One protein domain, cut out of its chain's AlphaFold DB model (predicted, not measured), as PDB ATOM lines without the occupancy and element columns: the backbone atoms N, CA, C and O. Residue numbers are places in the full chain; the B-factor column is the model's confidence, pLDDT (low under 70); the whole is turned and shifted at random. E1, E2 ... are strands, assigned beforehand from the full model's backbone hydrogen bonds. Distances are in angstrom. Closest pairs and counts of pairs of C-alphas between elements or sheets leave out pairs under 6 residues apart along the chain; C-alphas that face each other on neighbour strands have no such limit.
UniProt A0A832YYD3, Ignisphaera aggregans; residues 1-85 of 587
ATOM      1  N   MET A   1     101.676  55.218  -3.695       51.34
ATOM      2  CA  MET A   1     100.544  55.721  -2.882       51.34
ATOM      3  C   MET A   1     101.018  56.917  -2.069       51.34
ATOM      4  O   MET A   1     102.066  56.811  -1.440       51.34
ATOM      5  N   SER A   2     100.312  58.051  -2.110       54.88
ATOM      6  CA  SER A   2     100.615  59.196  -1.244       54.88
ATOM      7  C   SER A   2     100.215  58.871   0.203       54.88
ATOM      8  O   SER A   2      99.153  58.309   0.462       54.88
ATOM      9  N   ILE A   3     101.099  59.175   1.155       70.75
ATOM     10  CA  ILE A   3     100.842  59.047   2.599       70.75
ATOM     11  C   ILE A   3     100.326  60.407   3.067       70.75
ATOM     12  O   ILE A   3     101.046  61.147   3.731       70.75
ATOM     13  N   GLU A   4      99.146  60.791   2.592       82.69
ATOM     14  CA  GLU A   4      98.486  62.036   2.983       82.69
ATOM     15  C   GLU A   4      97.457  61.783   4.090       82.69
ATOM     16  O   GLU A   4      96.941  60.663   4.199       82.69
ATOM     17  N   PRO A   5      97.160  62.794   4.931       85.50
ATOM     18  CA  PRO A   5      96.160  62.657   5.980       85.50
ATOM     19  C   PRO A   5      94.798  62.253   5.410       85.50
ATOM     20  O   PRO A   5      94.288  62.893   4.492       85.50
ATOM     21  N   LYS A   6      94.183  61.213   5.980       87.44
ATOM     22  CA  LYS A   6      92.880  60.702   5.524       87.44
ATOM     23  C   LYS A   6      91.726  61.180   6.397       87.44
ATOM     24  O   LYS A   6      91.875  61.307   7.615       87.44
ATOM     25  N   VAL A   7      90.558  61.361   5.787       89.62
ATOM     26  CA  VAL A   7      89.280  61.439   6.509       89.62
ATOM     27  C   VAL A   7      88.821  60.010   6.782       89.62
ATOM     28  O   VAL A   7      88.503  59.276   5.851       89.62
ATOM     29  N   VAL A   8      88.826  59.601   8.050       91.50
ATOM     30  CA  VAL A   8      88.394  58.250   8.456       91.50
ATOM     31  C   VAL A   8      86.928  58.253   8.867       91.50
ATOM     32  O   VAL A   8      86.205  57.281   8.644       91.50
ATOM     33  N   SER A   9      86.462  59.347   9.465       94.56
ATOM     34  CA  SER A   9      85.085  59.458   9.939       94.56
ATOM     35  C   SER A   9      84.570  60.884   9.898       94.56
ATOM     36  O   SER A   9      85.345  61.832   9.992       94.56
ATOM     37  N   THR A  10      83.257  61.038   9.805       95.06
ATOM     38  CA  THR A  10      82.578  62.336   9.815       95.06
ATOM     39  C   THR A  10      81.583  62.403  10.961       95.06
ATOM     40  O   THR A  10      80.877  61.441  11.255       95.06
ATOM     41  N   LEU A  11      81.556  63.545  11.645       95.69
ATOM     42  CA  LEU A  11      80.597  63.819  12.707       95.69
ATOM     43  C   LEU A  11      79.354  64.505  12.131       95.69
ATOM     44  O   LEU A  11      79.445  65.635  11.652       95.69
ATOM     45  N   ASN A  12      78.192  63.869  12.265       94.44
ATOM     46  CA  ASN A  12      76.897  64.526  12.138       94.44
ATOM     47  C   ASN A  12      76.481  65.066  13.516       94.44
ATOM     48  O   ASN A  12      76.128  64.300  14.418       94.44
ATOM     49  N   ARG A  13      76.564  66.391  13.690       89.88
ATOM     50  CA  ARG A  13      76.262  67.058  14.967       89.88
ATOM     51  C   ARG A  13      74.774  67.043  15.299       89.88
ATOM     52  O   ARG A  13      74.439  66.838  16.458       89.88
ATOM     53  N   ASP A  14      73.912  67.189  14.299       89.81
ATOM     54  CA  ASP A  14      72.460  67.262  14.500       89.81
ATOM     55  C   ASP A  14      71.901  65.931  15.011       89.81
ATOM     56  O   ASP A  14      70.989  65.895  15.832       89.81
ATOM     57  N   GLN A  15      72.502  64.823  14.572       89.12
ATOM     58  CA  GLN A  15      72.111  63.475  14.982       89.12
ATOM     59  C   GLN A  15      72.942  62.921  16.147       89.12
ATOM     60  O   GLN A  15      72.627  61.843  16.644       89.12
ATOM     61  N   ASN A  16      73.996  63.621  16.588       93.38
ATOM     62  CA  ASN A  16      74.990  63.097  17.533       93.38
ATOM     63  C   ASN A  16      75.517  61.709  17.123       93.38
ATOM     64  O   ASN A  16      75.571  60.776  17.927       93.38
ATOM     65  N   VAL A  17      75.909  61.567  15.856       95.25
ATOM     66  CA  VAL A  17      76.392  60.305  15.280       95.25
ATOM     67  C   VAL A  17      77.693  60.538  14.525       95.25
ATOM     68  O   VAL A  17      77.853  61.523  13.808       95.25
ATOM     69  N   VAL A  18      78.626  59.602  14.662       96.19
ATOM     70  CA  VAL A  18      79.842  59.523  13.856       96.19
ATOM     71  C   VAL A  18      79.676  58.429  12.814       96.19
ATOM     72  O   VAL A  18      79.410  57.281  13.166       96.19
ATOM     73  N   TYR A  19      79.874  58.771  11.545       96.25
ATOM     74  CA  TYR A  19      79.918  57.812  10.449       96.25
ATOM     75  C   TYR A  19      81.367  57.432  10.136       96.25
ATOM     76  O   TYR A  19      82.183  58.295   9.802       96.25
ATOM     77  N   VAL A  20      81.694  56.146  10.252       94.56
ATOM     78  CA  VAL A  20      83.025  55.590   9.981       94.56
ATOM     79  C   VAL A  20      83.069  55.071   8.545       94.56
ATOM     80  O   VAL A  20      82.514  54.015   8.240       94.56
ATOM     81  N   HIS A  21      83.744  55.809   7.658       92.38
ATOM     82  CA  HIS A  21      83.691  55.585   6.209       92.38
ATOM     83  C   HIS A  21      84.236  54.219   5.783       92.38
ATOM     84  O   HIS A  21      83.642  53.572   4.928       92.38
ATOM     85  N   ASP A  22      85.338  53.770   6.393       85.50
ATOM     86  CA  ASP A  22      86.019  52.518   6.022       85.50
ATOM     87  C   ASP A  22      85.144  51.265   6.182       85.50
ATOM     88  O   ASP A  22      85.426  50.251   5.546       85.50
ATOM     89  N   VAL A  23      84.117  51.331   7.035       91.19
ATOM     90  CA  VAL A  23      83.266  50.186   7.404       91.19
ATOM     91  C   VAL A  23      81.771  50.449   7.237       91.19
ATOM     92  O   VAL A  23      80.969  49.565   7.519       91.19
ATOM     93  N   GLY A  24      81.376  51.658   6.830       92.50
ATOM     94  CA  GLY A  24      79.971  52.033   6.662       92.50
ATOM     95  C   GLY A  24      79.134  51.965   7.945       92.50
ATOM     96  O   GLY A  24      77.933  51.717   7.876       92.50
ATOM     97  N   LYS A  25      79.748  52.152   9.124       92.50
ATOM     98  CA  LYS A  25      79.063  52.074  10.430       92.50
ATOM     99  C   LYS A  25      78.802  53.466  11.005       92.50
ATOM    100  O   LYS A  25      79.700  54.305  11.043       92.50
ATOM    101  N   SER A  26      77.594  53.669  11.522       94.88
ATOM    102  CA  SER A  26      77.203  54.843  12.307       94.88
ATOM    103  C   SER A  26      77.238  54.514  13.795       94.88
ATOM    104  O   SER A  26      76.647  53.525  14.221       94.88
ATOM    105  N   ILE A  27      77.912  55.340  14.593       95.12
ATOM    106  CA  ILE A  27      78.051  55.150  16.039       95.12
ATOM    107  C   ILE A  27      77.582  56.417  16.745       95.12
ATOM    108  O   ILE A  27      78.061  57.515  16.462       95.12
ATOM    109  N   ALA A  28      76.643  56.266  17.675       95.06
ATOM    110  CA  ALA A  28      76.143  57.379  18.467       95.06
ATOM    111  C   ALA A  28      77.236  57.963  19.377       95.06
ATOM    112  O   ALA A  28      78.149  57.267  19.825       95.06
ATOM    113  N   ILE A  29      77.114  59.243  19.708       95.50
ATOM    114  CA  ILE A  29      77.964  59.918  20.685       95.50
ATOM    115  C   ILE A  29      77.112  60.669  21.705       95.50
ATOM    116  O   ILE A  29      75.961  61.018  21.454       95.50
ATOM    117  N   GLY A  30      77.695  60.922  22.870       93.38
ATOM    118  CA  GLY A  30      77.032  61.644  23.943       93.38
ATOM    119  C   GLY A  30      76.069  60.776  24.752       93.38
ATOM    120  O   GLY A  30      75.583  59.722  24.326       93.38
ATOM    121  N   GLY A  31      75.823  61.234  25.971       94.00
ATOM    122  CA  GLY A  31      74.975  60.590  26.960       94.00
ATOM    123  C   GLY A  31      74.975  61.392  28.264       94.00
ATOM    124  O   GLY A  31      75.651  62.423  28.339       94.00
ATOM    125  N   PRO A  32      74.223  60.940  29.278       96.25
ATOM    126  CA  PRO A  32      74.165  61.593  30.579       96.25
ATOM    127  C   PRO A  32      75.547  61.711  31.226       96.25
ATOM    128  O   PRO A  32      76.381  60.811  31.104       96.25
ATOM    129  N   LEU A  33      75.773  62.801  31.959       96.94
ATOM    130  CA  LEU A  33      76.969  62.941  32.783       96.94
ATOM    131  C   LEU A  33      76.877  61.977  33.979       96.94
ATOM    132  O   LEU A  33      75.881  62.020  34.704       96.94
ATOM    133  N   PRO A  34      77.882  61.115  34.215       96.75
ATOM    134  CA  PRO A  34      77.922  60.305  35.427       96.75
ATOM    135  C   PRO A  34      78.119  61.194  36.663       96.75
ATOM    136  O   PRO A  34      78.857  62.178  36.623       96.75
ATOM    137  N   SER A  35      77.481  60.826  37.775       94.75
ATOM    138  CA  SER A  35      77.608  61.525  39.056       94.75
ATOM    139  C   SER A  35      78.625  60.849  39.976       94.75
ATOM    140  O   SER A  35      78.842  59.635  39.920       94.75
ATOM    141  N   VAL A  36      79.229  61.643  40.860       97.25
ATOM    142  CA  VAL A  36      80.030  61.158  41.995       97.25
ATOM    143  C   VAL A  36      79.061  60.704  43.092       97.25
ATOM    144  O   VAL A  36      78.124  61.437  43.406       97.25
ATOM    145  N   LYS A  37      79.235  59.494  43.638       96.50
ATOM    146  CA  LYS A  37      78.366  58.952  44.699       96.50
ATOM    147  C   LYS A  37      78.918  59.317  46.082       96.50
ATOM    148  O   LYS A  37      80.075  59.711  46.222       96.50
ATOM    149  N   ASN A  38      78.091  59.177  47.117       95.06
ATOM    150  CA  ASN A  38      78.517  59.411  48.500       95.06
ATOM    151  C   ASN A  38      79.701  58.503  48.869       95.06
ATOM    152  O   ASN A  38      79.678  57.309  48.583       95.06
ATOM    153  N   GLY A  39      80.718  59.077  49.515       94.25
ATOM    154  CA  GLY A  39      81.946  58.363  49.884       94.25
ATOM    155  C   GLY A  39      82.976  58.231  48.757       94.25
ATOM    156  O   GLY A  39      84.010  57.602  48.961       94.25
ATOM    157  N   GLU A  40      82.727  58.828  47.590       97.56
ATOM    158  CA  GLU A  40      83.666  58.827  46.467       97.56
ATOM    159  C   GLU A  40      84.349  60.179  46.291       97.56
ATOM    160  O   GLU A  40      83.761  61.238  46.522       97.56
ATOM    161  N   ARG A  41      85.589  60.149  45.799       97.44
ATOM    162  CA  ARG A  41      86.330  61.351  45.405       97.44
ATOM    163  C   ARG A  41      86.518  61.366  43.896       97.44
ATOM    164  O   ARG A  41      87.071  60.426  43.332       97.44
ATOM    165  N   LEU A  42      86.094  62.439  43.230       97.62
ATOM    166  CA  LEU A  42      86.391  62.632  41.810       97.62
ATOM    167  C   LEU A  42      87.904  62.789  41.608       97.62
ATOM    168  O   LEU A  42      88.534  63.630  42.249       97.62
ATOM    169  N   VAL A  43      88.468  62.000  40.695       96.44
ATOM    170  CA  VAL A  43      89.884  62.070  40.314       96.44
ATOM    171  C   VAL A  43      90.052  62.792  38.982       96.44
ATOM    172  O   VAL A  43      90.857  63.712  38.886       96.44
ATOM    173  N   ARG A  44      89.296  62.403  37.945       95.50
ATOM    174  CA  ARG A  44      89.450  62.970  36.594       95.50
ATOM    175  C   ARG A  44      88.172  62.825  35.765       95.50
ATOM    176  O   ARG A  44      87.446  61.847  35.918       95.50
ATOM    177  N   TRP A  45      87.938  63.765  34.851       97.38
ATOM    178  CA  TRP A  45      86.974  63.620  33.754       97.38
ATOM    179  C   TRP A  45      87.665  63.073  32.504       97.38
ATOM    180  O   TRP A  45      88.786  63.465  32.189       97.38
ATOM    181  N   THR A  46      86.989  62.192  31.777       96.75
ATOM    182  CA  THR A  46      87.458  61.656  30.494       96.75
ATOM    183  C   THR A  46      86.270  61.330  29.585       96.75
ATOM    184  O   THR A  46      85.112  61.571  29.931       96.75
ATOM    185  N   SER A  47      86.552  60.766  28.418       96.94
ATOM    186  CA  SER A  47      85.572  60.075  27.588       96.94
ATOM    187  C   SER A  47      85.893  58.585  27.564       96.94
ATOM    188  O   SER A  47      87.051  58.170  27.651       96.94
ATOM    189  N   SER A  48      84.860  57.768  27.427       97.38
ATOM    190  CA  SER A  48      84.976  56.313  27.385       97.38
ATOM    191  C   SER A  48      83.953  55.729  26.413       97.38
ATOM    192  O   SER A  48      83.114  56.447  25.871       97.38
ATOM    193  N   LEU A  49      84.037  54.428  26.162       95.56
ATOM    194  CA  LEU A  49      83.169  53.716  25.230       95.56
ATOM    195  C   LEU A  49      82.162  52.863  25.987       95.56
ATOM    196  O   LEU A  49      82.522  52.152  26.925       95.56
ATOM    197  N   CYS A  50      80.905  52.866  25.558       95.06
ATOM    198  CA  CYS A  50      79.997  51.784  25.925       95.06
ATOM    199  C   CYS A  50      80.570  50.449  25.397       95.06
ATOM    200  O   CYS A  50      80.815  50.362  24.195       95.06
ATOM    201  N   PRO A  51      80.762  49.408  26.231       92.94
ATOM    202  CA  PRO A  51      81.311  48.130  25.776       92.94
ATOM    203  C   PRO A  51      80.340  47.348  24.877       92.94
ATOM    204  O   PRO A  51      80.740  46.375  24.254       92.94
ATOM    205  N   TYR A  52      79.072  47.770  24.814       91.62
ATOM    206  CA  TYR A  52      78.014  47.093  24.065       91.62
ATOM    207  C   TYR A  52      77.763  47.713  22.687       91.62
ATOM    208  O   TYR A  52      77.695  47.000  21.694       91.62
ATOM    209  N   CYS A  53      77.631  49.043  22.614       92.69
ATOM    210  CA  CYS A  53      77.318  49.753  21.365       92.69
ATOM    211  C   CYS A  53      78.427  50.701  20.886       92.69
ATOM    212  O   CYS A  53      78.217  51.459  19.943       92.69
ATOM    213  N   PHE A  54      79.590  50.714  21.550       93.25
ATOM    214  CA  PHE A  54      80.742  51.587  21.261       93.25
ATOM    215  C   PHE A  54      80.452  53.094  21.241       93.25
ATOM    216  O   PHE A  54      81.313  53.889  20.859       93.25
ATOM    217  N   ARG A  55      79.273  53.510  21.724       95.38
ATOM    218  CA  ARG A  55      78.910  54.914  21.916       95.38
ATOM    219  C   ARG A  55      79.971  55.619  22.757       95.38
ATOM    220  O   ARG A  55      80.316  55.136  23.839       95.38
ATOM    221  N   ILE A  56      80.455  56.768  22.284       95.94
ATOM    222  CA  ILE A  56      81.369  57.613  23.064       95.94
ATOM    223  C   ILE A  56      80.553  58.342  24.130       95.94
ATOM    224  O   ILE A  56      79.608  59.060  23.808       95.94
ATOM    225  N   LEU A  57      80.936  58.178  25.391       97.56
ATOM    226  CA  LEU A  57      80.234  58.705  26.554       97.56
ATOM    227  C   LEU A  57      81.165  59.572  27.407       97.56
ATOM    228  O   LEU A  57      82.348  59.234  27.533       97.56
ATOM    229  N   PRO A  58      80.651  60.644  28.041       97.75
ATOM    230  CA  PRO A  58      81.366  61.283  29.137       97.75
ATOM    231  C   PRO A  58      81.573  60.273  30.270       97.75
ATOM    232  O   PRO A  58      80.694  59.464  30.580       97.75
ATOM    233  N   ALA A  59      82.751  60.308  30.878       98.31
ATOM    234  CA  ALA A  59      83.148  59.383  31.924       98.31
ATOM    235  C   ALA A  59      83.895  60.108  33.046       98.31
ATOM    236  O   ALA A  59      84.551  61.128  32.831       98.31
ATOM    237  N   ILE A  60      83.821  59.546  34.247       98.38
ATOM    238  CA  ILE A  60      84.589  59.992  35.411       98.38
ATOM    239  C   ILE A  60      85.456  58.854  35.926       98.38
ATOM    240  O   ILE A  60      85.063  57.689  35.878       98.38
ATOM    241  N   ILE A  61      86.625  59.211  36.444       98.38
ATOM    242  CA  ILE A  61      87.441  58.348  37.287       98.38
ATOM    243  C   ILE A  61      87.201  58.787  38.727       98.38
ATOM    244  O   ILE A  61      87.406  59.958  39.057       98.38
ATOM    245  N   VAL A  62      86.756  57.860  39.571       98.38
ATOM    246  CA  VAL A  62      86.472  58.093  40.991       98.38
ATOM    247  C   VAL A  62      87.323  57.182  41.861       98.38
ATOM    248  O   VAL A  62      87.614  56.047  41.489       98.38
ATOM    249  N   GLU A  63      87.718  57.685  43.022       98.25
ATOM    250  CA  GLU A  63      88.370  56.912  44.072       98.25
ATOM    251  C   GLU A  63      87.334  56.435  45.090       98.25
ATOM    252  O   GLU A  63      86.522  57.233  45.570       98.25
ATOM    253  N   ARG A  64      87.393  55.145  45.425       97.31
ATOM    254  CA  ARG A  64      86.590  54.488  46.463       97.31
ATOM    255  C   ARG A  64      87.407  53.341  47.055       97.31
ATOM    256  O   ARG A  64      87.995  52.576  46.297       97.31
ATOM    257  N   GLU A  65      87.462  53.233  48.383       95.56
ATOM    258  CA  GLU A  65      88.141  52.122  49.089       95.56
ATOM    259  C   GLU A  65      89.599  51.884  48.628       95.56
ATOM    260  O   GLU A  65      90.026  50.757  48.397       95.56
ATOM    261  N   ASN A  66      90.376  52.963  48.466       96.69
ATOM    262  CA  ASN A  66      91.756  52.943  47.954       96.69
ATOM    263  C   ASN A  66      91.922  52.348  46.533       96.69
ATOM    264  O   ASN A  66      93.029  51.996  46.133       96.69
ATOM    265  N   ALA A  67      90.862  52.288  45.728       97.81
ATOM    266  CA  ALA A  67      90.920  51.899  44.323       97.81
ATOM    267  C   ALA A  67      90.291  52.971  43.428       97.81
ATOM    268  O   ALA A  67      89.461  53.774  43.860       97.81
ATOM    269  N   LEU A  68      90.697  52.987  42.160       98.31
ATOM    270  CA  LEU A  68      90.140  53.857  41.133       98.31
ATOM    271  C   LEU A  68      89.202  53.071  40.229       98.31
ATOM    272  O   LEU A  68      89.559  52.001  39.730       98.31
ATOM    273  N   TYR A  69      88.039  53.650  39.959       98.19
ATOM    274  CA  TYR A  69      87.016  53.105  39.076       98.19
ATOM    275  C   TYR A  69      86.712  54.099  37.967       98.19
ATOM    276  O   TYR A  69      86.650  55.302  38.213       98.19
ATOM    277  N   ILE A  70      86.492  53.599  36.754       98.19
ATOM    278  CA  ILE A  70      85.990  54.402  35.639       98.19
ATOM    279  C   ILE A  70      84.493  54.149  35.471       98.19
ATOM    280  O   ILE A  70      84.072  53.000  35.326       98.19
ATOM    281  N   ARG A  71      83.694  55.220  35.481       98.19
ATOM    282  CA  ARG A  71      82.228  55.179  35.393       98.19
ATOM    283  C   ARG A  71      81.713  56.015  34.231       98.19
ATOM    284  O   ARG A  71      82.198  57.117  33.984       98.19
ATOM    285  N   ARG A  72      80.682  55.503  33.559       97.94
ATOM    286  CA  ARG A  72      79.923  56.178  32.496       97.94
ATOM    287  C   ARG A  72      78.476  55.696  32.465       97.94
ATOM    288  O   ARG A  72      78.185  54.599  32.939       97.94
ATOM    289  N   LEU A  73      77.588  56.499  31.884       98.00
ATOM    290  CA  LEU A  73      76.166  56.180  31.733       98.00
ATOM    291  C   LEU A  73      75.810  56.074  30.249       98.00
ATOM    292  O   LEU A  73      75.910  57.051  29.510       98.00
ATOM    293  N   CYS A  74      75.392  54.891  29.805       97.56
ATOM    294  CA  CYS A  74      74.867  54.687  28.462       97.56
ATOM    295  C   CYS A  74      73.334  54.827  28.475       97.56
ATOM    296  O   CYS A  74      72.695  54.127  29.258       97.56
ATOM    297  N   PRO A  75      72.723  55.639  27.588       96.81
ATOM    298  CA  PRO A  75      71.262  55.731  27.477       96.81
ATOM    299  C   PRO A  75      70.557  54.389  27.236       96.81
ATOM    300  O   PRO A  75      69.422  54.210  27.653       96.81
ATOM    301  N   GLU A  76      71.233  53.456  26.565       96.44
ATOM    302  CA  GLU A  76      70.678  52.150  26.183       96.44
ATOM    303  C   GLU A  76      71.070  51.031  27.156       96.44
ATOM    304  O   GLU A  76      70.306  50.096  27.365       96.44
ATOM    305  N   HIS A  77      72.264  51.116  27.752       95.56
ATOM    306  CA  HIS A  77      72.865  50.013  28.517       95.56
ATOM    307  C   HIS A  77      73.062  50.329  30.008       95.56
ATOM    308  O   HIS A  77      73.614  49.512  30.742       95.56
ATOM    309  N   GLY A  78      72.627  51.506  30.463       96.56
ATOM    310  CA  GLY A  78      72.698  51.918  31.862       96.56
ATOM    311  C   GLY A  78      74.108  52.278  32.340       96.56
ATOM    312  O   GLY A  78      74.978  52.684  31.563       96.56
ATOM    313  N   GLU A  79      74.314  52.184  33.655       97.00
ATOM    314  CA  GLU A  79      75.596  52.484  34.293       97.00
ATOM    315  C   GLU A  79      76.625  51.385  34.029       97.00
ATOM    316  O   GLU A  79      76.399  50.207  34.298       97.00
ATOM    317  N   ILE A  80      77.792  51.797  33.541       95.75
ATOM    318  CA  ILE A  80      78.943  50.927  33.342       95.75
ATOM    319  C   ILE A  80      80.068  51.438  34.232       95.75
ATOM    320  O   ILE A  80      80.517  52.579  34.098       95.75
ATOM    321  N   GLU A  81      80.536  50.566  35.118       95.69
ATOM    322  CA  GLU A  81      81.644  50.825  36.030       95.69
ATOM    323  C   GLU A  81      82.604  49.634  36.049       95.69
ATOM    324  O   GLU A  81      82.176  48.477  36.120       95.69
ATOM    325  N   GLU A  82      83.902  49.925  36.003       95.62
ATOM    326  CA  GLU A  82      84.969  48.927  36.047       95.62
ATOM    327  C   GLU A  82      86.167  49.455  36.843       95.62
ATOM    328  O   GLU A  82      86.411  50.665  36.890       95.62
ATOM    329  N   ILE A  83      86.925  48.548  37.463       96.06
ATOM    330  CA  ILE A  83      88.179  48.916  38.126       96.06
ATOM    331  C   ILE A  83      89.196  49.408  37.086       96.06
ATOM    332  O   ILE A  83      89.480  48.758  36.077       96.06
ATOM    333  N   TYR A  84      89.736  50.593  37.343       96.50
ATOM    334  CA  TYR A  84      90.704  51.278  36.494       96.50
ATOM    335  C   TYR A  84      92.136  51.054  36.995       96.50
ATOM    336  O   TYR A  84      93.038  50.768  36.207       96.50
ATOM    337  N   PHE A  85      92.338  51.147  38.313       97.31
ATOM    338  CA  PHE A  85      93.637  50.985  38.969       97.31
ATOM    339  C   PHE A  85      93.414  50.607  40.442       97.31
ATOM    340  O   PHE A  85      92.735  51.344  41.151       97.31
TER     341      PHE A  85
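What this domain is: This is residues 1 to 85 of the 587 residues of a protein of Ignisphaera aggregans (UniProt A0A832YYD3). Two antiparallel sheets stand one after the other along an elongated domain: a small sheet of three short strands, E1 to E3, and a larger, strongly twisted sheet of four longer strands, E4 to E7, with little contact between the two. A long link, residues 29 to 40, leads from the small sheet to the far end of the large one, and residues 1 to 6 stick out as a free tail. The printed part has 85 residues, with seven named strands and no named helix; the class is all strand. The sheet orders are E1 - E2 - E3 and E4 - E5 - E6 - E7, each a meander, every strand the antiparallel neighbour of the one before. The whole is loose, with a radius of gyration of the C-alphas of 16.0 A and spans of 53 by 29 by 19 A.

Where its parts are: E1 is residues 9 to 12, 9.9 A long, and begins at C-alpha 9 (85.085, 59.458, 9.939). E2 is residues 17 to 20, 9.7 A, and E3 is residues 25 to 28, 10.1 A. E4 is residues 41 to 49, 21.8 A from C-alpha 41 (86.330, 61.351, 45.405) to C-alpha 49, and bends by 67 degrees at residue 46. E5 is residues 56 to 64, 24.2 A, and E6 is residues 67 to 74, 22.7 A. E7 is residues 78 to 85, 22.1 A, and ends at C-alpha 85 (93.637, 50.985, 38.969).

How they stand to each other: In the small sheet, E1 and E2 form a hairpin at 159 degrees, with N 10 and O 19 at 2.9 A. E2 and E3 form another at 154 degrees, with N 18 and O 27 at 2.8 A. Between the sheets, the closest C-alphas of E3 and E5 are those of Ala 28 and Ile 56, 7.0 A apart. E1 and E2 are apart from E4, E5, E6 and E7. In the large sheet, E4 and E5 form a hairpin at 152 degrees, with N 59 and O 46 at 2.8 A. The hairpin E5 and E6, at 150 degrees, has N 62 and O 69 at 2.9 A. The hairpin E6 and E7, at 156 degrees, has N 74 and O 78 at 2.9 A. E4 and E7 are its edge strands and are apart.

The domain as a whole: The C-alphas of Met 1 and Asn 38 are the two farthest apart, 56.0 A. The printed part has no cut. The link from E3 to E4, 12 residues, is long. The mean pLDDT of the printed part is 93.8, and residues 1 to 2 are under 70.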